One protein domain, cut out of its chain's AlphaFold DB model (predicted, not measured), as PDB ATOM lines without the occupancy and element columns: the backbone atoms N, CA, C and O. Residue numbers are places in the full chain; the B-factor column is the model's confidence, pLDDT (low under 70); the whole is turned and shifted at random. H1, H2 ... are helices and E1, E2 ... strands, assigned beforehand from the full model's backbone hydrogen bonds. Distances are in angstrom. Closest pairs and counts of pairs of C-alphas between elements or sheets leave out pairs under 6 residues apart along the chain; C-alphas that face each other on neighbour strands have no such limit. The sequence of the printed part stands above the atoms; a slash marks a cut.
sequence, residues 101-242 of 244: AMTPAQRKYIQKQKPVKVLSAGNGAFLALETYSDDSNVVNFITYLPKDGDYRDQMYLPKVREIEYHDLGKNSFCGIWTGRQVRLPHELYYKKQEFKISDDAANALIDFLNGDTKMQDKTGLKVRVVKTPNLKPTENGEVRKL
ATOM      1  N   ALA A 101      26.194 -42.551  10.852       73.00
ATOM      2  CA  ALA A 101      25.611 -43.827  10.422       73.00
ATOM      3  C   ALA A 101      25.337 -43.927   8.906       73.00
ATOM      4  O   ALA A 101      25.142 -45.021   8.378       73.00
ATOM      5  N   MET A 102      25.312 -42.798   8.195       84.38
ATOM      6  CA  MET A 102      25.045 -42.758   6.753       84.38
ATOM      7  C   MET A 102      26.249 -43.221   5.924       84.38
ATOM      8  O   MET A 102      27.409 -42.992   6.280       84.38
ATOM      9  N   THR A 103      25.995 -43.794   4.750       90.31
ATOM     10  CA  THR A 103      27.049 -44.006   3.751       90.31
ATOM     11  C   THR A 103      27.492 -42.666   3.141       90.31
ATOM     12  O   THR A 103      26.727 -41.694   3.137       90.31
ATOM     13  N   PRO A 104      28.714 -42.569   2.578       89.75
ATOM     14  CA  PRO A 104      29.145 -41.364   1.867       89.75
ATOM     15  C   PRO A 104      28.180 -40.941   0.749       89.75
ATOM     16  O   PRO A 104      27.969 -39.748   0.538       89.75
ATOM     17  N   ALA A 105      27.558 -41.908   0.065       88.81
ATOM     18  CA  ALA A 105      26.586 -41.650  -0.993       88.81
ATOM     19  C   ALA A 105      25.281 -41.041  -0.450       88.81
ATOM     20  O   ALA A 105      24.829 -40.021  -0.971       88.81
ATOM     21  N   GLN A 106      24.735 -41.592   0.641       90.38
ATOM     22  CA  GLN A 106      23.571 -41.032   1.339       90.38
ATOM     23  C   GLN A 106      23.846 -39.607   1.836       90.38
ATOM     24  O   GLN A 106      23.047 -38.704   1.589       90.38
ATOM     25  N   ARG A 107      25.009 -39.373   2.464       89.62
ATOM     26  CA  ARG A 107      25.407 -38.028   2.913       89.62
ATOM     27  C   ARG A 107      25.480 -37.041   1.756       89.62
ATOM     28  O   ARG A 107      24.924 -35.952   1.852       89.62
ATOM     29  N   LYS A 108      26.131 -37.425   0.654       89.69
ATOM     30  CA  LYS A 108      26.238 -36.583  -0.545       89.69
ATOM     31  C   LYS A 108      24.860 -36.249  -1.122       89.69
ATOM     32  O   LYS A 108      24.637 -35.112  -1.529       89.69
ATOM     33  N   TYR A 109      23.938 -37.214  -1.133       89.88
ATOM     34  CA  TYR A 109      22.557 -36.986  -1.553       89.88
ATOM     35  C   TYR A 109      21.864 -35.954  -0.659       89.88
ATOM     36  O   TYR A 109      21.367 -34.953  -1.164       89.88
ATOM     37  N   ILE A 110      21.898 -36.145   0.660       89.75
ATOM     38  CA  ILE A 110      21.240 -35.253   1.626       89.75
ATOM     39  C   ILE A 110      21.824 -33.838   1.568       89.75
ATOM     40  O   ILE A 110      21.070 -32.871   1.558       89.75
ATOM     41  N   GLN A 111      23.147 -33.696   1.449       88.19
ATOM     42  CA  GLN A 111      23.796 -32.388   1.294       88.19
ATOM     43  C   GLN A 111      23.373 -31.668   0.008       88.19
ATOM     44  O   GLN A 111      23.222 -30.447   0.007       88.19
ATOM     45  N   LYS A 112      23.188 -32.420  -1.086       87.75
ATOM     46  CA  LYS A 112      22.751 -31.874  -2.374       87.75
ATOM     47  C   LYS A 112      21.274 -31.479  -2.351       87.75
ATOM     48  O   LYS A 112      20.946 -30.398  -2.820       87.75
ATOM     49  N   GLN A 113      20.411 -32.359  -1.848       86.06
ATOM     50  CA  GLN A 113      18.955 -32.196  -1.927       86.06
ATOM     51  C   GLN A 113      18.367 -31.370  -0.791       86.06
ATOM     52  O   GLN A 113      17.288 -30.822  -0.958       86.06
ATOM     53  N   LYS A 114      19.065 -31.284   0.349       87.81
ATOM     54  CA  LYS A 114      18.637 -30.542   1.542       87.81
ATOM     55  C   LYS A 114      17.175 -30.842   1.916       87.81
ATOM     56  O   LYS A 114      16.350 -29.931   1.925       87.81
ATOM     57  N   PRO A 115      16.837 -32.116   2.190       88.56
ATOM     58  CA  PRO A 115      15.486 -32.479   2.593       88.56
ATOM     59  C   PRO A 115      15.074 -31.717   3.854       88.56
ATOM     60  O   PRO A 115      15.909 -31.422   4.710       88.56
ATOM     61  N   VAL A 116      13.772 -31.473   3.984       88.44
ATOM     62  CA  VAL A 116      13.147 -30.848   5.156       88.44
ATOM     63  C   VAL A 116      13.487 -31.630   6.424       88.44
ATOM     64  O   VAL A 116      13.854 -31.060   7.449       88.44
ATOM     65  N   LYS A 117      13.391 -32.961   6.341       88.12
ATOM     66  CA  LYS A 117      13.697 -33.867   7.448       88.12
ATOM     67  C   LYS A 117      14.280 -35.172   6.928       88.12
ATOM     68  O   LYS A 117      13.913 -35.646   5.852       88.12
ATOM     69  N   VAL A 118      15.165 -35.772   7.718       89.75
ATOM     70  CA  VAL A 118      15.684 -37.120   7.475       89.75
ATOM     71  C   VAL A 118      15.339 -38.011   8.661       89.75
ATOM     72  O   VAL A 118      15.524 -37.614   9.808       89.75
ATOM     73  N   LEU A 119      14.830 -39.208   8.379       89.88
ATOM     74  CA  LEU A 119      14.488 -40.224   9.374       89.88
ATOM     75  C   LEU A 119      15.316 -41.483   9.112       89.88
ATOM     76  O   LEU A 119      15.492 -41.875   7.958       89.88
ATOM     77  N   SER A 120      15.801 -42.152  10.157       88.94
ATOM     78  CA  SER A 120      16.380 -43.489   9.995       88.94
ATOM     79  C   SER A 120      15.263 -44.499   9.783       88.94
ATOM     80  O   SER A 120      14.408 -44.640  10.646       88.94
ATOM     81  N   ALA A 121      15.290 -45.221   8.665       86.50
ATOM     82  CA  ALA A 121      14.289 -46.231   8.321       86.50
ATOM     83  C   ALA A 121      14.581 -47.608   8.945       86.50
ATOM     84  O   ALA A 121      13.809 -48.543   8.753       86.50
ATOM     85  N   GLY A 122      15.709 -47.756   9.650       83.38
ATOM     86  CA  GLY A 122      16.252 -49.047  10.075       83.38
ATOM     87  C   GLY A 122      17.192 -49.672   9.035       83.38
ATOM     88  O   GLY A 122      17.258 -49.248   7.881       83.38
ATOM     89  N   ASN A 123      17.985 -50.664   9.458       82.50
ATOM     90  CA  ASN A 123      18.935 -51.409   8.611       82.50
ATOM     91  C   ASN A 123      19.915 -50.531   7.791       82.50
ATOM     92  O   ASN A 123      20.365 -50.918   6.713       82.50
ATOM     93  N   GLY A 124      20.255 -49.337   8.290       84.81
ATOM     94  CA  GLY A 124      21.137 -48.376   7.607       84.81
ATOM     95  C   GLY A 124      20.493 -47.628   6.431       84.81
ATOM     96  O   GLY A 124      21.190 -46.928   5.694       84.81
ATOM     97  N   ALA A 125      19.183 -47.771   6.236       90.75
ATOM     98  CA  ALA A 125      18.414 -46.979   5.290       90.75
ATOM     99  C   ALA A 125      17.824 -45.725   5.955       90.75
ATOM    100  O   ALA A 125      17.689 -45.648   7.179       90.75
ATOM    101  N   PHE A 126      17.461 -44.741   5.133       93.12
ATOM    102  CA  PHE A 126      16.884 -43.471   5.581       93.12
ATOM    103  C   PHE A 126      15.677 -43.070   4.729       93.12
ATOM    104  O   PHE A 126      15.542 -43.500   3.586       93.12
ATOM    105  N   LEU A 127      14.817 -42.220   5.280       93.56
ATOM    106  CA  LEU A 127      13.745 -41.527   4.574       93.56
ATOM    107  C   LEU A 127      14.082 -40.044   4.524       93.56
ATOM    108  O   LEU A 127      14.325 -39.437   5.562       93.56
ATOM    109  N   ALA A 128      14.088 -39.470   3.329       93.50
ATOM    110  CA  ALA A 128      14.248 -38.040   3.120       93.50
ATOM    111  C   ALA A 128      12.890 -37.434   2.757       93.50
ATOM    112  O   ALA A 128      12.324 -37.772   1.717       93.50
ATOM    113  N   LEU A 129      12.371 -36.563   3.623       92.75
ATOM    114  CA  LEU A 129      11.165 -35.776   3.378       92.75
ATOM    115  C   LEU A 129      11.591 -34.552   2.569       92.75
ATOM    116  O   LEU A 129      12.313 -33.690   3.069       92.75
ATOM    117  N   GLU A 130      11.211 -34.514   1.299       90.56
ATOM    118  CA  GLU A 130      11.699 -33.546   0.319       90.56
ATOM    119  C   GLU A 130      10.583 -32.602  -0.142       90.56
ATOM    120  O   GLU A 130       9.393 -32.933  -0.134       90.56
ATOM    121  N   THR A 131      10.996 -31.414  -0.569       88.12
ATOM    122  CA  THR A 131      10.133 -30.334  -1.043       88.12
ATOM    123  C   THR A 131      10.547 -29.921  -2.451       88.12
ATOM    124  O   THR A 131      11.720 -30.017  -2.811       88.12
ATOM    125  N   TYR A 132       9.584 -29.479  -3.259       81.75
ATOM    126  CA  TYR A 132       9.857 -28.715  -4.484       81.75
ATOM    127  C   TYR A 132       9.821 -27.203  -4.229       81.75
ATOM    128  O   TYR A 132      10.122 -26.428  -5.132       81.75
ATOM    129  N   SER A 133       9.381 -26.794  -3.037       68.31
ATOM    130  CA  SER A 133       9.188 -25.403  -2.647       68.31
ATOM    131  C   SER A 133      10.427 -24.866  -1.941       68.31
ATOM    132  O   SER A 133      11.091 -25.593  -1.207       68.31
ATOM    133  N   ASP A 134      10.669 -23.565  -2.072       71.50
ATOM    134  CA  ASP A 134      11.609 -22.852  -1.198       71.50
ATOM    135  C   ASP A 134      11.093 -22.784   0.256       71.50
ATOM    136  O   ASP A 134      11.843 -22.469   1.179       71.50
ATOM    137  N   ASP A 135       9.810 -23.102   0.469       69.69
ATOM    138  CA  ASP A 135       9.219 -23.281   1.792       69.69
ATOM    139  C   ASP A 135       9.692 -24.597   2.425       69.69
ATOM    140  O   ASP A 135       9.292 -25.697   2.022       69.69
ATOM    141  N   SER A 136      10.528 -24.459   3.455       71.12
ATOM    142  CA  SER A 136      11.109 -25.570   4.202       71.12
ATOM    143  C   SER A 136      10.096 -26.362   5.024       71.12
ATOM    144  O   SER A 136      10.478 -27.371   5.599       71.12
ATOM    145  N   ASN A 137       8.837 -25.928   5.120       82.94
ATOM    146  CA  ASN A 137       7.826 -26.623   5.915       82.94
ATOM    147  C   ASN A 137       6.899 -27.497   5.069       82.94
ATOM    148  O   ASN A 137       6.137 -28.276   5.625       82.94
ATOM    149  N   VAL A 138       6.942 -27.413   3.741       87.25
ATOM    150  CA  VAL A 138       6.099 -28.244   2.872       87.25
ATOM    151  C   VAL A 138       6.847 -29.512   2.492       87.25
ATOM    152  O   VAL A 138       7.995 -29.442   2.079       87.25
ATOM    153  N   VAL A 139       6.201 -30.673   2.566       89.44
ATOM    154  CA  VAL A 139       6.775 -31.941   2.094       89.44
ATOM    155  C   VAL A 139       5.960 -32.437   0.904       89.44
ATOM    156  O   VAL A 139       4.776 -32.741   1.021       89.44
ATOM    157  N   ASN A 140       6.593 -32.513  -0.266       90.69
ATOM    158  CA  ASN A 140       5.948 -32.909  -1.520       90.69
ATOM    159  C   ASN A 140       6.113 -34.392  -1.842       90.69
ATOM    160  O   ASN A 140       5.305 -34.956  -2.574       90.69
ATOM    161  N   PHE A 141       7.184 -35.021  -1.369       91.94
ATOM    162  CA  PHE A 141       7.424 -36.444  -1.575       91.94
ATOM    163  C   PHE A 141       8.456 -36.953  -0.575       91.94
ATOM    164  O   PHE A 141       9.264 -36.198  -0.038       91.94
ATOM    165  N   ILE A 142       8.449 -38.266  -0.356       93.56
ATOM    166  CA  ILE A 142       9.415 -38.934   0.512       93.56
ATOM    167  C   ILE A 142      10.265 -39.870  -0.338       93.56
ATOM    168  O   ILE A 142       9.739 -40.688  -1.099       93.56
ATOM    169  N   THR A 143      11.582 -39.757  -0.223       94.56
ATOM    170  CA  THR A 143      12.539 -40.642  -0.895       94.56
ATOM    171  C   THR A 143      13.084 -41.656   0.098       94.56
ATOM    172  O   THR A 143      13.599 -41.284   1.149       94.56
ATOM    173  N   TYR A 144      13.020 -42.938  -0.251       94.06
ATOM    174  CA  TYR A 144      13.707 -43.992   0.482       94.06
ATOM    175  C   TYR A 144      15.153 -44.107  -0.008       94.06
ATOM    176  O   TYR A 144      15.413 -44.263  -1.202       94.06
ATOM    177  N   LEU A 145      16.096 -44.024   0.925       93.31
ATOM    178  CA  LEU A 145      17.535 -44.021   0.696       93.31
ATOM    179  C   LEU A 145      18.133 -45.336   1.230       93.31
ATOM    180  O   LEU A 145      18.590 -45.383   2.377       93.31
ATOM    181  N   PRO A 146      18.131 -46.425   0.439       89.88
ATOM    182  CA  PRO A 146      18.687 -47.705   0.867       89.88
ATOM    183  C   PRO A 146      20.205 -47.618   1.051       89.88
ATOM    184  O   PRO A 146      20.888 -46.945   0.276       89.88
ATOM    185  N   LYS A 147      20.750 -48.334   2.040       87.62
ATOM    186  CA  LYS A 147      22.191 -48.339   2.357       87.62
ATOM    187  C   LYS A 147      23.074 -48.537   1.117       87.62
ATOM    188  O   LYS A 147      23.965 -47.728   0.868       87.62
ATOM    189  N   ASP A 148      22.731 -49.536   0.305       84.44
ATOM    190  CA  ASP A 148      23.468 -49.946  -0.899       84.44
ATOM    191  C   ASP A 148      22.800 -49.453  -2.201       84.44
ATOM    192  O   ASP A 148      22.831 -50.110  -3.241       84.44
ATOM    193  N   GLY A 149      22.120 -48.303  -2.139       81.69
ATOM    194  CA  GLY A 149      21.463 -47.685  -3.292       81.69
ATOM    195  C   GLY A 149      22.429 -47.115  -4.333       81.69
ATOM    196  O   GLY A 149      23.543 -46.705  -4.014       81.69
ATOM    197  N   ASP A 150      21.966 -47.014  -5.580       82.06
ATOM    198  CA  ASP A 150      22.629 -46.205  -6.606       82.06
ATOM    199  C   ASP A 150      22.113 -44.761  -6.532       82.06
ATOM    200  O   ASP A 150      20.944 -44.494  -6.804       82.06
ATOM    201  N   TYR A 151      22.994 -43.837  -6.150       85.12
ATOM    202  CA  TYR A 151      22.684 -42.418  -5.936       85.12
ATOM    203  C   TYR A 151      23.126 -41.520  -7.099       85.12
ATOM    204  O   TYR A 151      23.152 -40.295  -6.955       85.12
ATOM    205  N   ARG A 152      23.527 -42.097  -8.242       77.75
ATOM    206  CA  ARG A 152      23.987 -41.315  -9.403       77.75
ATOM    207  C   ARG A 152      22.873 -40.478 -10.025       77.75
ATOM    208  O   ARG A 152      23.150 -39.379 -10.496       77.75
ATOM    209  N   ASP A 153      21.638 -40.970  -9.981       73.62
ATOM    210  CA  ASP A 153      20.477 -40.292 -10.548       73.62
ATOM    211  C   ASP A 153      19.265 -40.398  -9.608       73.62
ATOM    212  O   ASP A 153      18.758 -41.479  -9.302       73.62
ATOM    213  N   GLN A 154      18.812 -39.232  -9.139       71.00
ATOM    214  CA  GLN A 154      17.692 -39.080  -8.210       71.00
ATOM    215  C   GLN A 154      16.375 -39.598  -8.797       71.00
ATOM    216  O   GLN A 154      15.504 -40.020  -8.036       71.00
ATOM    217  N   MET A 155      16.229 -39.599 -10.126       69.69
ATOM    218  CA  MET A 155      15.035 -40.094 -10.813       69.69
ATOM    219  C   MET A 155      14.802 -41.592 -10.572       69.69
ATOM    220  O   MET A 155      13.657 -42.048 -10.571       69.69
ATOM    221  N   TYR A 156      15.867 -42.356 -10.305       75.44
ATOM    222  CA  TYR A 156      15.790 -43.796 -10.043       75.44
ATOM    223  C   TYR A 156      15.778 -44.152  -8.552       75.44
ATOM    224  O   TYR A 156      15.713 -45.336  -8.203       75.44
ATOM    225  N   LEU A 157      15.816 -43.164  -7.652       87.56
ATOM    226  CA  LEU A 157      15.664 -43.444  -6.227       87.56
ATOM    227  C   LEU A 157      14.200 -43.779  -5.897       87.56
ATOM    228  O   LEU A 157      13.287 -43.123  -6.407       87.56
ATOM    229  N   PRO A 158      13.947 -44.789  -5.042       90.44
ATOM    230  CA  PRO A 158      12.589 -45.172  -4.680       90.44
ATOM    231  C   PRO A 158      11.853 -44.039  -3.967       90.44
ATOM    232  O   PRO A 158      12.294 -43.549  -2.928       90.44
ATOM    233  N   LYS A 159      10.701 -43.642  -4.511       92.19
ATOM    234  CA  LYS A 159       9.780 -42.715  -3.847       92.19
ATOM    235  C   LYS A 159       8.734 -43.504  -3.082       92.19
ATOM    236  O   LYS A 159       8.180 -44.456  -3.635       92.19
ATOM    237  N   VAL A 160       8.462 -43.113  -1.843       93.00
ATOM    238  CA  VAL A 160       7.398 -43.707  -1.031       93.00
ATOM    239  C   VAL A 160       6.047 -43.277  -1.595       93.00
ATOM    240  O   VAL A 160       5.854 -42.118  -1.962       93.00
ATOM    241  N   ARG A 161       5.128 -44.232  -1.717       89.38
ATOM    242  CA  ARG A 161       3.783 -44.054  -2.279       89.38
ATOM    243  C   ARG A 161       2.682 -44.447  -1.304       89.38
ATOM    244  O   ARG A 161       1.594 -43.885  -1.367       89.38
ATOM    245  N   GLU A 162       2.962 -45.399  -0.427       87.69
ATOM    246  CA  GLU A 162       1.992 -45.920   0.528       87.69
ATOM    247  C   GLU A 162       2.720 -46.452   1.767       87.69
ATOM    248  O   GLU A 162       3.859 -46.913   1.678       87.69
ATOM    249  N   ILE A 163       2.072 -46.333   2.919       88.00
ATOM    250  CA  ILE A 163       2.471 -46.928   4.191       88.00
ATOM    251  C   ILE A 163       1.489 -48.060   4.468       88.00
ATOM    252  O   ILE A 163       0.275 -47.877   4.378       88.00
ATOM    253  N   GLU A 164       2.011 -49.231   4.799       85.25
ATOM    254  CA  GLU A 164       1.221 -50.427   5.053       85.25
ATOM    255  C   GLU A 164       1.487 -50.926   6.473       85.25
ATOM    256  O   GLU A 164       2.613 -51.256   6.835       85.25
ATOM    257  N   TYR A 165       0.452 -50.951   7.307       86.81
ATOM    258  CA  TYR A 165       0.511 -51.527   8.643       86.81
ATOM    259  C   TYR A 165       0.064 -52.987   8.586       86.81
ATOM    260  O   TYR A 165      -1.088 -53.285   8.268       86.81
ATOM    261  N   HIS A 166       0.976 -53.899   8.910       83.38
ATOM    262  CA  HIS A 166       0.704 -55.326   9.005       83.38
ATOM    263  C   HIS A 166       0.205 -55.639  10.412       83.38
ATOM    264  O   HIS A 166       1.004 -55.786  11.331       83.38
ATOM    265  N   ASP A 167      -1.110 -55.746  10.589       81.06
ATOM    266  CA  ASP A 167      -1.745 -56.078  11.861       81.06
ATOM    267  C   ASP A 167      -1.735 -57.593  12.110       81.06
ATOM    268  O   ASP A 167      -2.608 -58.343  11.664       81.06
ATOM    269  N   LEU A 168      -0.707 -58.047  12.823       78.62
ATOM    270  CA  LEU A 168      -0.452 -59.449  13.166       78.62
ATOM    271  C   LEU A 168      -0.560 -59.693  14.680       78.62
ATOM    272  O   LEU A 168      -0.082 -60.709  15.196       78.62
ATOM    273  N   GLY A 169      -1.124 -58.743  15.430       79.31
ATOM    274  CA  GLY A 169      -1.091 -58.741  16.888       79.31
ATOM    275  C   GLY A 169       0.326 -58.506  17.415       79.31
ATOM    276  O   GLY A 169       0.854 -57.410  17.305       79.31
ATOM    277  N   LYS A 170       0.957 -59.535  17.996       76.81
ATOM    278  CA  LYS A 170       2.286 -59.443  18.642       76.81
ATOM    279  C   LYS A 170       3.481 -59.346  17.703       76.81
ATOM    280  O   LYS A 170       4.592 -59.244  18.197       76.81
ATOM    281  N   ASN A 171       3.267 -59.433  16.395       77.00
ATOM    282  CA  ASN A 171       4.329 -59.370  15.386       77.00
ATOM    283  C   ASN A 171       4.074 -58.265  14.355       77.00
ATOM    284  O   ASN A 171       4.685 -58.278  13.288       77.00
ATOM    285  N   SER A 172       3.151 -57.347  14.651       80.25
ATOM    286  CA  SER A 172       2.801 -56.261  13.747       80.25
ATOM    287  C   SER A 172       4.003 -55.384  13.413       80.25
ATOM    288  O   SER A 172       4.904 -55.204  14.230       80.25
ATOM    289  N   PHE A 173       4.021 -54.851  12.198       84.25
ATOM    290  CA  PHE A 173       5.071 -53.947  11.744       84.25
ATOM    291  C   PHE A 173       4.549 -53.017  10.649       84.25
ATOM    292  O   PHE A 173       3.518 -53.285  10.033       84.25
ATOM    293  N   CYS A 174       5.297 -51.951  10.376       86.19
ATOM    294  CA  CYS A 174       5.023 -51.046   9.265       86.19
ATOM    295  C   CYS A 174       5.969 -51.305   8.089       86.19
ATOM    296  O   CYS A 174       7.190 -51.421   8.245       86.19
ATOM    297  N   GLY A 175       5.384 -51.382   6.901       87.31
ATOM    298  CA  GLY A 175       6.053 -51.391   5.615       87.31
ATOM    299  C   GLY A 175       5.829 -50.076   4.873       87.31
ATOM    300  O   GLY A 175       4.840 -49.372   5.081       87.31
ATOM    301  N   ILE A 176       6.756 -49.739   3.985       91.75
ATOM    302  CA  ILE A 176       6.582 -48.673   3.001       91.75
ATOM    303  C   ILE A 176       6.611 -49.255   1.600       91.75
ATOM    304  O   ILE A 176       7.528 -49.980   1.213       91.75
ATOM    305  N   TRP A 177       5.625 -48.866   0.811       89.19
ATOM    306  CA  TRP A 177       5.591 -49.113  -0.613       89.19
ATOM    307  C   TRP A 177       6.338 -48.028  -1.331       89.19
ATOM    308  O   TRP A 177       5.955 -46.857  -1.326       89.19
ATOM    309  N   THR A 178       7.399 -48.442  -1.997       90.25
ATOM    310  CA  THR A 178       8.169 -47.562  -2.849       90.25
ATOM    311  C   THR A 178       7.938 -47.913  -4.301       90.25
ATOM    312  O   THR A 178       7.647 -49.059  -4.649       90.25
ATOM    313  N   GLY A 179       8.113 -46.927  -5.166       83.31
ATOM    314  CA  GLY A 179       8.251 -47.184  -6.582       83.31
ATOM    315  C   GLY A 179       9.378 -46.366  -7.183       83.31
ATOM    316  O   GLY A 179       9.541 -45.181  -6.873       83.31
ATOM    317  N   ARG A 180      10.156 -47.006  -8.051       81.56
ATOM    318  CA  ARG A 180      11.226 -46.374  -8.822       81.56
ATOM    319  C   ARG A 180      11.134 -46.763 -10.282       81.56
ATOM    320  O   ARG A 180      10.698 -47.865 -10.609       81.56
ATOM    321  N   GLN A 181      11.627 -45.895 -11.149       75.81
ATOM    322  CA  GLN A 181      11.945 -46.317 -12.503       75.81
ATOM    323  C   GLN A 181      13.245 -47.124 -12.487       75.81
ATOM    324  O   GLN A 181      14.146 -46.863 -11.689       75.81
ATOM    325  N   VAL A 182      13.330 -48.131 -13.344       77.25
ATOM    326  CA  VAL A 182      14.551 -48.894 -13.585       77.25
ATOM    327  C   VAL A 182      14.794 -48.907 -15.081       77.25
ATOM    328  O   VAL A 182      13.896 -49.219 -15.862       77.25
ATOM    329  N   ARG A 183      16.021 -48.554 -15.469       69.62
ATOM    330  CA  ARG A 183      16.453 -48.559 -16.860       69.62
ATOM    331  C   ARG A 183      17.141 -49.876 -17.191       69.62
ATOM    332  O   ARG A 183      18.169 -50.209 -16.608       69.62
ATOM    333  N   LEU A 184      16.578 -50.589 -18.156       71.44
ATOM    334  CA  LEU A 184      17.254 -51.630 -18.922       71.44
ATOM    335  C   LEU A 184      17.716 -51.038 -20.264       71.44
ATOM    336  O   LEU A 184      17.245 -49.963 -20.643       71.44
ATOM    337  N   PRO A 185      18.636 -51.699 -20.992       70.69
ATOM    338  CA  PRO A 185      19.228 -51.160 -22.220       70.69
ATOM    339  C   PRO A 185      18.233 -50.598 -23.254       70.69
ATOM    340  O   PRO A 185      18.581 -49.644 -23.943       70.69
ATOM    341  N   HIS A 186      16.990 -51.103 -23.309       72.38
ATOM    342  CA  HIS A 186      15.954 -50.657 -24.259       72.38
ATOM    343  C   HIS A 186      14.566 -50.420 -23.638       72.38
ATOM    344  O   HIS A 186      13.595 -50.173 -24.352       72.38
ATOM    345  N   GLU A 187      14.451 -50.493 -22.312       73.06
ATOM    346  CA  GLU A 187      13.159 -50.463 -21.626       73.06
ATOM    347  C   GLU A 187      13.259 -49.685 -20.315       73.06
ATOM    348  O   GLU A 187      14.228 -49.812 -19.561       73.06
ATOM    349  N   LEU A 188      12.228 -48.895 -20.029       70.81
ATOM    350  CA  LEU A 188      11.983 -48.347 -18.702       70.81
ATOM    351  C   LEU A 188      10.821 -49.114 -18.094       70.81
ATOM    352  O   LEU A 188       9.737 -49.139 -18.670       70.81
ATOM    353  N   TYR A 189      11.022 -49.695 -16.918       77.00
ATOM    354  CA  TYR A 189       9.919 -50.269 -16.156       77.00
ATOM    355  C   TYR A 189       9.833 -49.654 -14.769       77.00
ATOM    356  O   TYR A 189      10.825 -49.192 -14.194       77.00
ATOM    357  N   TYR A 190       8.620 -49.631 -14.231       76.00
ATOM    358  CA  TYR A 190       8.380 -49.158 -12.879       76.00
ATOM    359  C   TYR A 190       8.470 -50.323 -11.896       76.00
ATOM    360  O   TYR A 190       7.613 -51.197 -11.888       76.00
ATOM    361  N   LYS A 191       9.499 -50.349 -11.053       81.19
ATOM    362  CA  LYS A 191       9.649 -51.358 -10.002       81.19
ATOM    363  C   LYS A 191       8.970 -50.864  -8.732       81.19
ATOM    364  O   LYS A 191       9.389 -49.838  -8.191       81.19
ATOM    365  N   LYS A 192       7.975 -51.602  -8.242       85.00
ATOM    366  CA  LYS A 192       7.383 -51.396  -6.919       85.00
ATOM    367  C   LYS A 192       7.930 -52.420  -5.940       85.00
ATOM    368  O   LYS A 192       8.065 -53.597  -6.268       85.00
ATOM    369  N   GLN A 193       8.271 -51.959  -4.749       87.44
ATOM    370  CA  GLN A 193       8.827 -52.817  -3.719       87.44
ATOM    371  C   GLN A 193       8.434 -52.305  -2.345       87.44
ATOM    372  O   GLN A 193       8.500 -51.101  -2.077       87.44
ATOM    373  N   GLU A 194       8.075 -53.249  -1.490       87.94
ATOM    374  CA  GLU A 194       7.801 -52.996  -0.095       87.94
ATOM    375  C   GLU A 194       9.058 -53.185   0.762       87.94
ATOM    376  O   GLU A 194       9.836 -54.122   0.558       87.94
ATOM    377  N   PHE A 195       9.254 -52.289   1.725       88.50
ATOM    378  CA  PHE A 195      10.329 -52.365   2.705       88.50
ATOM    379  C   PHE A 195       9.764 -52.239   4.112       88.50
ATOM    380  O   PHE A 195       9.075 -51.268   4.409       88.50
ATOM    381  N   LYS A 196      10.112 -53.176   4.999       88.81
ATOM    382  CA  LYS A 196       9.884 -53.005   6.436       88.81
ATOM    383  C   LYS A 196      10.720 -51.829   6.948       88.81
ATOM    384  O   LYS A 196      11.911 -51.757   6.642       88.81
ATOM    385  N   ILE A 197      10.106 -50.960   7.744       87.12
ATOM    386  CA  ILE A 197      10.774 -49.839   8.413       87.12
ATOM    387  C   ILE A 197      10.796 -50.027   9.931       87.12
ATOM    388  O   ILE A 197      10.091 -50.881  10.469       87.12
ATOM    389  N   SER A 198      11.642 -49.258  10.616       84.31
ATOM    390  CA  SER A 198      11.649 -49.176  12.078       84.31
ATOM    391  C   SER A 198      10.370 -48.526  12.612       84.31
ATOM    392  O   SER A 198       9.765 -47.678  11.954       84.31
ATOM    393  N   ASP A 199      10.006 -48.877  13.844       80.00
ATOM    394  CA  ASP A 199       8.840 -48.301  14.523       80.00
ATOM    395  C   ASP A 199       8.993 -46.782  14.699       80.00
ATOM    396  O   ASP A 199       8.048 -46.035  14.466       80.00
ATOM    397  N   ASP A 200      10.208 -46.305  14.993       80.75
ATOM    398  CA  ASP A 200      10.510 -44.872  15.093       80.75
ATOM    399  C   ASP A 200      10.231 -44.126  13.778       80.75
ATOM    400  O   ASP A 200       9.671 -43.029  13.784       80.75
ATOM    401  N   ALA A 201      10.599 -44.719  12.636       83.19
ATOM    402  CA  ALA A 201      10.299 -44.139  11.330       83.19
ATOM    403  C   ALA A 201       8.800 -44.153  11.044       83.19
ATOM    404  O   ALA A 201       8.275 -43.181  10.505       83.19
ATOM    405  N   ALA A 202       8.122 -45.246  11.392       83.00
ATOM    406  CA  ALA A 202       6.693 -45.387  11.171       83.00
ATOM    407  C   ALA A 202       5.903 -44.353  11.977       83.00
ATOM    408  O   ALA A 202       5.073 -43.652  11.407       83.00
ATOM    409  N   ASN A 203       6.221 -44.199  13.262       80.25
ATOM    410  CA  ASN A 203       5.598 -43.210  14.137       80.25
ATOM    411  C   ASN A 203       5.841 -41.791  13.619       80.25
ATOM    412  O   ASN A 203       4.892 -41.046  13.419       80.25
ATOM    413  N   ALA A 204       7.085 -41.455  13.264       82.56
ATOM    414  CA  ALA A 204       7.402 -40.135  12.724       82.56
ATOM    415  C   ALA A 204       6.675 -39.824  11.401       82.56
ATOM    416  O   ALA A 204       6.379 -38.660  11.127       82.56
ATOM    417  N   LEU A 205       6.406 -40.836  10.566       83.81
ATOM    418  CA  LEU A 205       5.587 -40.672   9.364       83.81
ATOM    419  C   LEU A 205       4.102 -40.504   9.698       83.81
ATOM    420  O   LEU A 205       3.439 -39.703   9.051       83.81
ATOM    421  N   ILE A 206       3.579 -41.234  10.683       82.56
ATOM    422  CA  ILE A 206       2.180 -41.118  11.116       82.56
ATOM    423  C   ILE A 206       1.925 -39.737  11.729       82.56
ATOM    424  O   ILE A 206       0.986 -39.070  11.305       82.56
ATOM    425  N   ASP A 207       2.799 -39.267  12.623       80.50
ATOM    426  CA  ASP A 207       2.730 -37.920  13.208       80.50
ATOM    427  C   ASP A 207       2.753 -36.847  12.107       80.50
ATOM    428  O   ASP A 207       1.986 -35.884  12.122       80.50
ATOM    429  N   PHE A 208       3.617 -37.030  11.100       82.69
ATOM    430  CA  PHE A 208       3.675 -36.145   9.937       82.69
ATOM    431  C   PHE A 208       2.349 -36.117   9.165       82.69
ATOM    432  O   PHE A 208       1.857 -35.037   8.844       82.69
ATOM    433  N   LEU A 209       1.755 -37.281   8.895       81.12
ATOM    434  CA  LEU A 209       0.499 -37.389   8.150       81.12
ATOM    435  C   LEU A 209      -0.726 -36.905   8.944       81.12
ATOM    436  O   LEU A 209      -1.690 -36.442   8.340       81.12
ATOM    437  N   ASN A 210      -0.696 -36.980  10.276       77.44
ATOM    438  CA  ASN A 210      -1.748 -36.440  11.142       77.44
ATOM    439  C   ASN A 210      -1.713 -34.912  11.259       77.44
ATOM    440  O   ASN A 210      -2.661 -34.317  11.766       77.44
ATOM    441  N   GLY A 211      -0.639 -34.265  10.795       74.88
ATOM    442  CA  GLY A 211      -0.424 -32.836  11.014       74.88
ATOM    443  C   GLY A 211       0.087 -32.507  12.419       74.88
ATOM    444  O   GLY A 211       0.150 -31.334  12.774       74.88
ATOM    445  N   ASP A 212       0.531 -33.510  13.184       70.50
ATOM    446  CA  ASP A 212       1.136 -33.342  14.516       70.50
ATOM    447  C   ASP A 212       2.573 -32.785  14.432       70.50
ATOM    448  O   ASP A 212       3.273 -32.602  15.429       70.50
ATOM    449  N   THR A 213       3.044 -32.501  13.216       76.75
ATOM    450  CA  THR A 213       4.323 -31.846  12.957       76.75
ATOM    451  C   THR A 213       4.102 -30.452  12.384       76.75
ATOM    452  O   THR A 213       3.109 -30.184  11.720       76.75
ATOM    453  N   LYS A 214       5.100 -29.572  12.525       81.12
ATOM    454  CA  LYS A 214       5.104 -28.242  11.882       81.12
ATOM    455  C   LYS A 214       5.189 -28.301  10.342       81.12
ATOM    456  O   LYS A 214       5.250 -27.256   9.701       81.12
ATOM    457  N   MET A 215       5.247 -29.500   9.750       83.62
ATOM    458  CA  MET A 215       5.374 -29.712   8.311       83.62
ATOM    459  C   MET A 215       4.003 -29.944   7.667       83.62
ATOM    460  O   MET A 215       3.192 -30.712   8.175       83.62
ATOM    461  N   GLN A 216       3.767 -29.333   6.509       85.88
ATOM    462  CA  GLN A 216       2.572 -29.534   5.701       85.88
ATOM    463  C   GLN A 216       2.742 -30.729   4.756       85.88
ATOM    464  O   GLN A 216       3.650 -30.746   3.917       85.88
ATOM    465  N   ASP A 217       1.814 -31.683   4.821       85.88
ATOM    466  CA  ASP A 217       1.763 -32.808   3.892       85.88
ATOM    467  C   ASP A 217       1.165 -32.418   2.526       85.88
ATOM    468  O   ASP A 217       0.014 -31.995   2.414       85.88
ATOM    469  N   LYS A 218       1.958 -32.584   1.461       87.75
ATOM    470  CA  LYS A 218       1.525 -32.567   0.052       87.75
ATOM    471  C   LYS A 218       1.991 -33.815  -0.702       87.75
ATOM    472  O   LYS A 218       2.074 -33.804  -1.931       87.75
ATOM    473  N   THR A 219       2.324 -34.879   0.022       85.81
ATOM    474  CA  THR A 219       2.853 -36.125  -0.537       85.81
ATOM    475  C   THR A 219       1.780 -36.968  -1.217       85.81
ATOM    476  O   THR A 219       2.082 -37.704  -2.159       85.81
ATOM    477  N   GLY A 220       0.530 -36.874  -0.743       81.94
ATOM    478  CA  GLY A 220      -0.556 -37.754  -1.170       81.94
ATOM    479  C   GLY A 220      -0.319 -39.219  -0.786       81.94
ATOM    480  O   GLY A 220      -0.805 -40.118  -1.481       81.94
ATOM    481  N   LEU A 221       0.471 -39.466   0.267       83.12
ATOM    482  CA  LEU A 221       0.725 -40.805   0.787       83.12
ATOM    483  C   LEU A 221      -0.573 -41.459   1.250       83.12
ATOM    484  O   LEU A 221      -1.418 -40.846   1.895       83.12
ATOM    485  N   LYS A 222      -0.712 -42.741   0.921       80.69
ATOM    486  CA  LYS A 222      -1.833 -43.562   1.378       80.69
ATOM    487  C   LYS A 222      -1.406 -44.390   2.574       80.69
ATOM    488  O   LYS A 222      -0.268 -44.848   2.619       80.69
ATOM    489  N   VAL A 223      -2.332 -44.623   3.495       80.88
ATOM    490  CA  VAL A 223      -2.150 -45.556   4.609       80.88
ATOM    491  C   VAL A 223      -3.121 -46.714   4.424       80.88
ATOM    492  O   VAL A 223      -4.291 -46.502   4.099       80.88
ATOM    493  N   ARG A 224      -2.634 -47.943   4.604       79.31
ATOM    494  CA  ARG A 224      -3.443 -49.164   4.549       79.31
ATOM    495  C   ARG A 224      -3.115 -50.071   5.721       79.31
ATOM    496  O   ARG A 224      -1.958 -50.199   6.101       79.31
ATOM    497  N   VAL A 225      -4.128 -50.754   6.239       79.56
ATOM    498  CA  VAL A 225      -3.962 -51.844   7.204       79.56
ATOM    499  C   VAL A 225      -4.196 -53.180   6.506       79.56
ATOM    500  O   VAL A 225      -5.200 -53.355   5.813       79.56
ATOM    501  N   VAL A 226      -3.293 -54.135   6.704       77.06
ATOM    502  CA  VAL A 226      -3.397 -55.500   6.178       77.06
ATOM    503  C   VAL A 226      -3.119 -56.533   7.254       77.06
ATOM    504  O   VAL A 226      -2.469 -56.252   8.248       77.06
ATOM    505  N   LYS A 227      -3.606 -57.758   7.049       78.50
ATOM    506  CA  LYS A 227      -3.421 -58.884   7.982       78.50
ATOM    507  C   LYS A 227      -2.400 -59.911   7.486       78.50
ATOM    508  O   LYS A 227      -2.286 -61.000   8.043       78.50
ATOM    509  N   THR A 228      -1.699 -59.613   6.394       75.00
ATOM    510  CA  THR A 228      -0.725 -60.527   5.792       75.00
ATOM    511  C   THR A 228       0.612 -60.408   6.516       75.00
ATOM    512  O   THR A 228       1.094 -59.293   6.680       75.00
ATOM    513  N   PRO A 229       1.261 -61.510   6.927       70.81
ATOM    514  CA  PRO A 229       2.521 -61.430   7.664       70.81
ATOM    515  C   PRO A 229       3.729 -61.101   6.786       70.81
ATOM    516  O   PRO A 229       4.796 -60.760   7.288       70.81
ATOM    517  N   ASN A 230       3.557 -61.227   5.475       71.50
ATOM    518  CA  ASN A 230       4.615 -61.055   4.502       71.50
ATOM    519  C   ASN A 230       4.535 -59.661   3.890       71.50
ATOM    520  O   ASN A 230       3.440 -59.203   3.549       71.50
ATOM    521  N   LEU A 231       5.707 -59.061   3.679       74.50
ATOM    522  CA  LEU A 231       5.872 -58.000   2.688       74.50
ATOM    523  C   LEU A 231       5.389 -58.541   1.342       74.50
ATOM    524  O   LEU A 231       5.674 -59.702   1.010       74.50
ATOM    525  N   LYS A 232       4.667 -57.744   0.555       72.25
ATOM    526  CA  LYS A 232       4.260 -58.237  -0.757       72.25
ATOM    527  C   LYS A 232       5.492 -58.407  -1.651       72.25
ATOM    528  O   LYS A 232       6.494 -57.693  -1.508       72.25
ATOM    529  N   PRO A 233       5.435 -59.368  -2.587       67.31
ATOM    530  CA  PRO A 233       6.492 -59.538  -3.563       67.31
ATOM    531  C   PRO A 233       6.731 -58.248  -4.348       67.31
ATOM    532  O   PRO A 233       5.843 -57.421  -4.545       67.31
ATOM    533  N   THR A 234       7.965 -58.097  -4.819       73.06
ATOM    534  CA  THR A 234       8.309 -57.034  -5.762       73.06
ATOM    535  C   THR A 234       7.457 -57.163  -7.020       73.06
ATOM    536  O   THR A 234       7.410 -58.232  -7.627       73.06
ATOM    537  N   GLU A 235       6.858 -56.058  -7.446       71.81
ATOM    538  CA  GLU A 235       6.070 -55.989  -8.672       71.81
ATOM    539  C   GLU A 235       6.820 -55.176  -9.728       71.81
ATOM    540  O   GLU A 235       7.314 -54.074  -9.463       71.81
ATOM    541  N   ASN A 236       6.868 -55.698 -10.951       70.62
ATOM    542  CA  ASN A 236       7.287 -54.932 -12.116       70.62
ATOM    543  C   ASN A 236       6.017 -54.406 -12.797       70.62
ATOM    544  O   ASN A 236       5.188 -55.183 -13.260       70.62
ATOM    545  N   GLY A 237       5.840 -53.090 -12.778       63.12
ATOM    546  CA  GLY A 237       4.737 -52.380 -13.418       63.12
ATOM    547  C   GLY A 237       5.010 -52.065 -14.890       63.12
ATOM    548  O   GLY A 237       5.867 -52.686 -15.513       63.12
ATOM    549  N   GLU A 238       4.274 -51.081 -15.423       59.62
ATOM    550  CA  GLU A 238       4.307 -50.680 -16.838       59.62
ATOM    551  C   GLU A 238       5.729 -50.620 -17.406       59.62
ATOM    552  O   GLU A 238       6.585 -49.874 -16.918       59.62
ATOM    553  N   VAL A 239       5.941 -51.400 -18.465       61.44
ATOM    554  CA  VAL A 239       7.130 -51.352 -19.308       61.44
ATOM    555  C   VAL A 239       6.844 -50.365 -20.429       61.44
ATOM    556  O   VAL A 239       5.927 -50.562 -21.227       61.44
ATOM    557  N   ARG A 240       7.630 -49.296 -20.500       59.47
ATOM    558  CA  ARG A 240       7.658 -48.395 -21.647       59.47
ATOM    559  C   ARG A 240       8.883 -48.734 -22.475       59.47
ATOM    560  O   ARG A 240      10.014 -48.637 -21.987       59.47
ATOM    561  N   LYS A 241       8.650 -49.137 -23.724       59.72
ATOM    562  CA  LYS A 241       9.725 -49.214 -24.706       59.72
ATOM    563  C   LYS A 241      10.235 -47.807 -24.958       59.72
ATOM    564  O   LYS A 241       9.460 -46.859 -25.069       59.72
ATOM    565  N   LEU A 242      11.553 -47.684 -24.960       54.44
ATOM    566  CA  LEU A 242      12.197 -46.465 -25.402       54.44
ATOM    567  C   LEU A 242      12.168 -46.502 -26.928       54.44
ATOM    568  O   LEU A 242      12.940 -47.249 -27.523       54.44
TER     569      LEU A 242
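What this domain is: This is residues 101 to 242 of the 244 residues of an uncharacterized protein of Clostridium sp. CAG:813 (UniProt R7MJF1). A strongly twisted sheet of five strands, curled like part of a barrel, has a smaller sheet of three strands packed crosswise on it, a sandwich that is only partly face to face. H2 packs on both sheets at one side, H1 covers the other face of the small sheet, and the far ends of E5 and E6, with E8 beside E6, reach past the small sheet. The printed part has 142 residues, with two named helices and eight named strands in the order H1 E1 E2 E3 E4 E5 E6 H2 E7 E8. The large sheet runs E7 E4 E5 E6 E8 and is mixed; the small one runs E1 E2 E3 and is antiparallel. The class is mixed, helices and strands, and the whole is compact, with a radius of gyration of the C-alphas of 15.3 A and spans of 45 by 37 by 29 A.

How they stand to each other: H1, residues 104 to 113, is on the sheet of E1, residues 117 to 122, E2, residues 125 to 130, and E3, residues 141 to 145, at a height over the sheet of 9.6 A. These strands form a meander, each the antiparallel neighbour of the one before, with N 119 and O 127 at 2.9 A and N 128 and O 143 at 2.9 A. E4, residues 159 to 166, E5, residues 173 to 184, and E6, residues 187 to 196, form another, with N 164 and O 175 at 2.8 A and N 180 and O 191 at 2.9 A. The closest C-alphas of E3 and E4 are those of Thr 143 and Lys 159, 4.5 A apart. H2, residues 199 to 210, is on both sheets, and on the small one it lies on the opposite face from H1. The closest C-alphas of H2 and E1 are those of Ala 201 and Ala 121, 5.4 A apart. E7, residues 222 to 226, is parallel to E4, with N 165 and O 224 at 2.8 A; E6, H2 and E7 make a split strand-helix-strand unit, two strands running the same way with E4 and E5 between them, and its crossover is right-handed. E8, residues 235 to 241, is antiparallel to E6, with N 192 and O 235 at 2.8 A. In H1 and H2 every O i to N i+4 pair is within hydrogen-bond range.

Where its parts are: H1 begins at C-alpha 104, (29.145, -41.364, 1.867), and is 14.2 A long. E4, 20.2 A long, bends by 52 degrees at residue 162. E5 is 33.1 A long, E6 28.4 A and H2 16.3 A. E8, 17.8 A long, ends at C-alpha 241, (9.725, -49.214, -24.706).

The domain as a whole: The C-alphas farthest apart are those of Lys 170 and Leu 242, 47.0 A. The printed part has no cut; the links E3 to E4 and H2 to E7 are long. Mean pLDDT of the printed part is 81.9, and residues 237 to 242 are among those under 70.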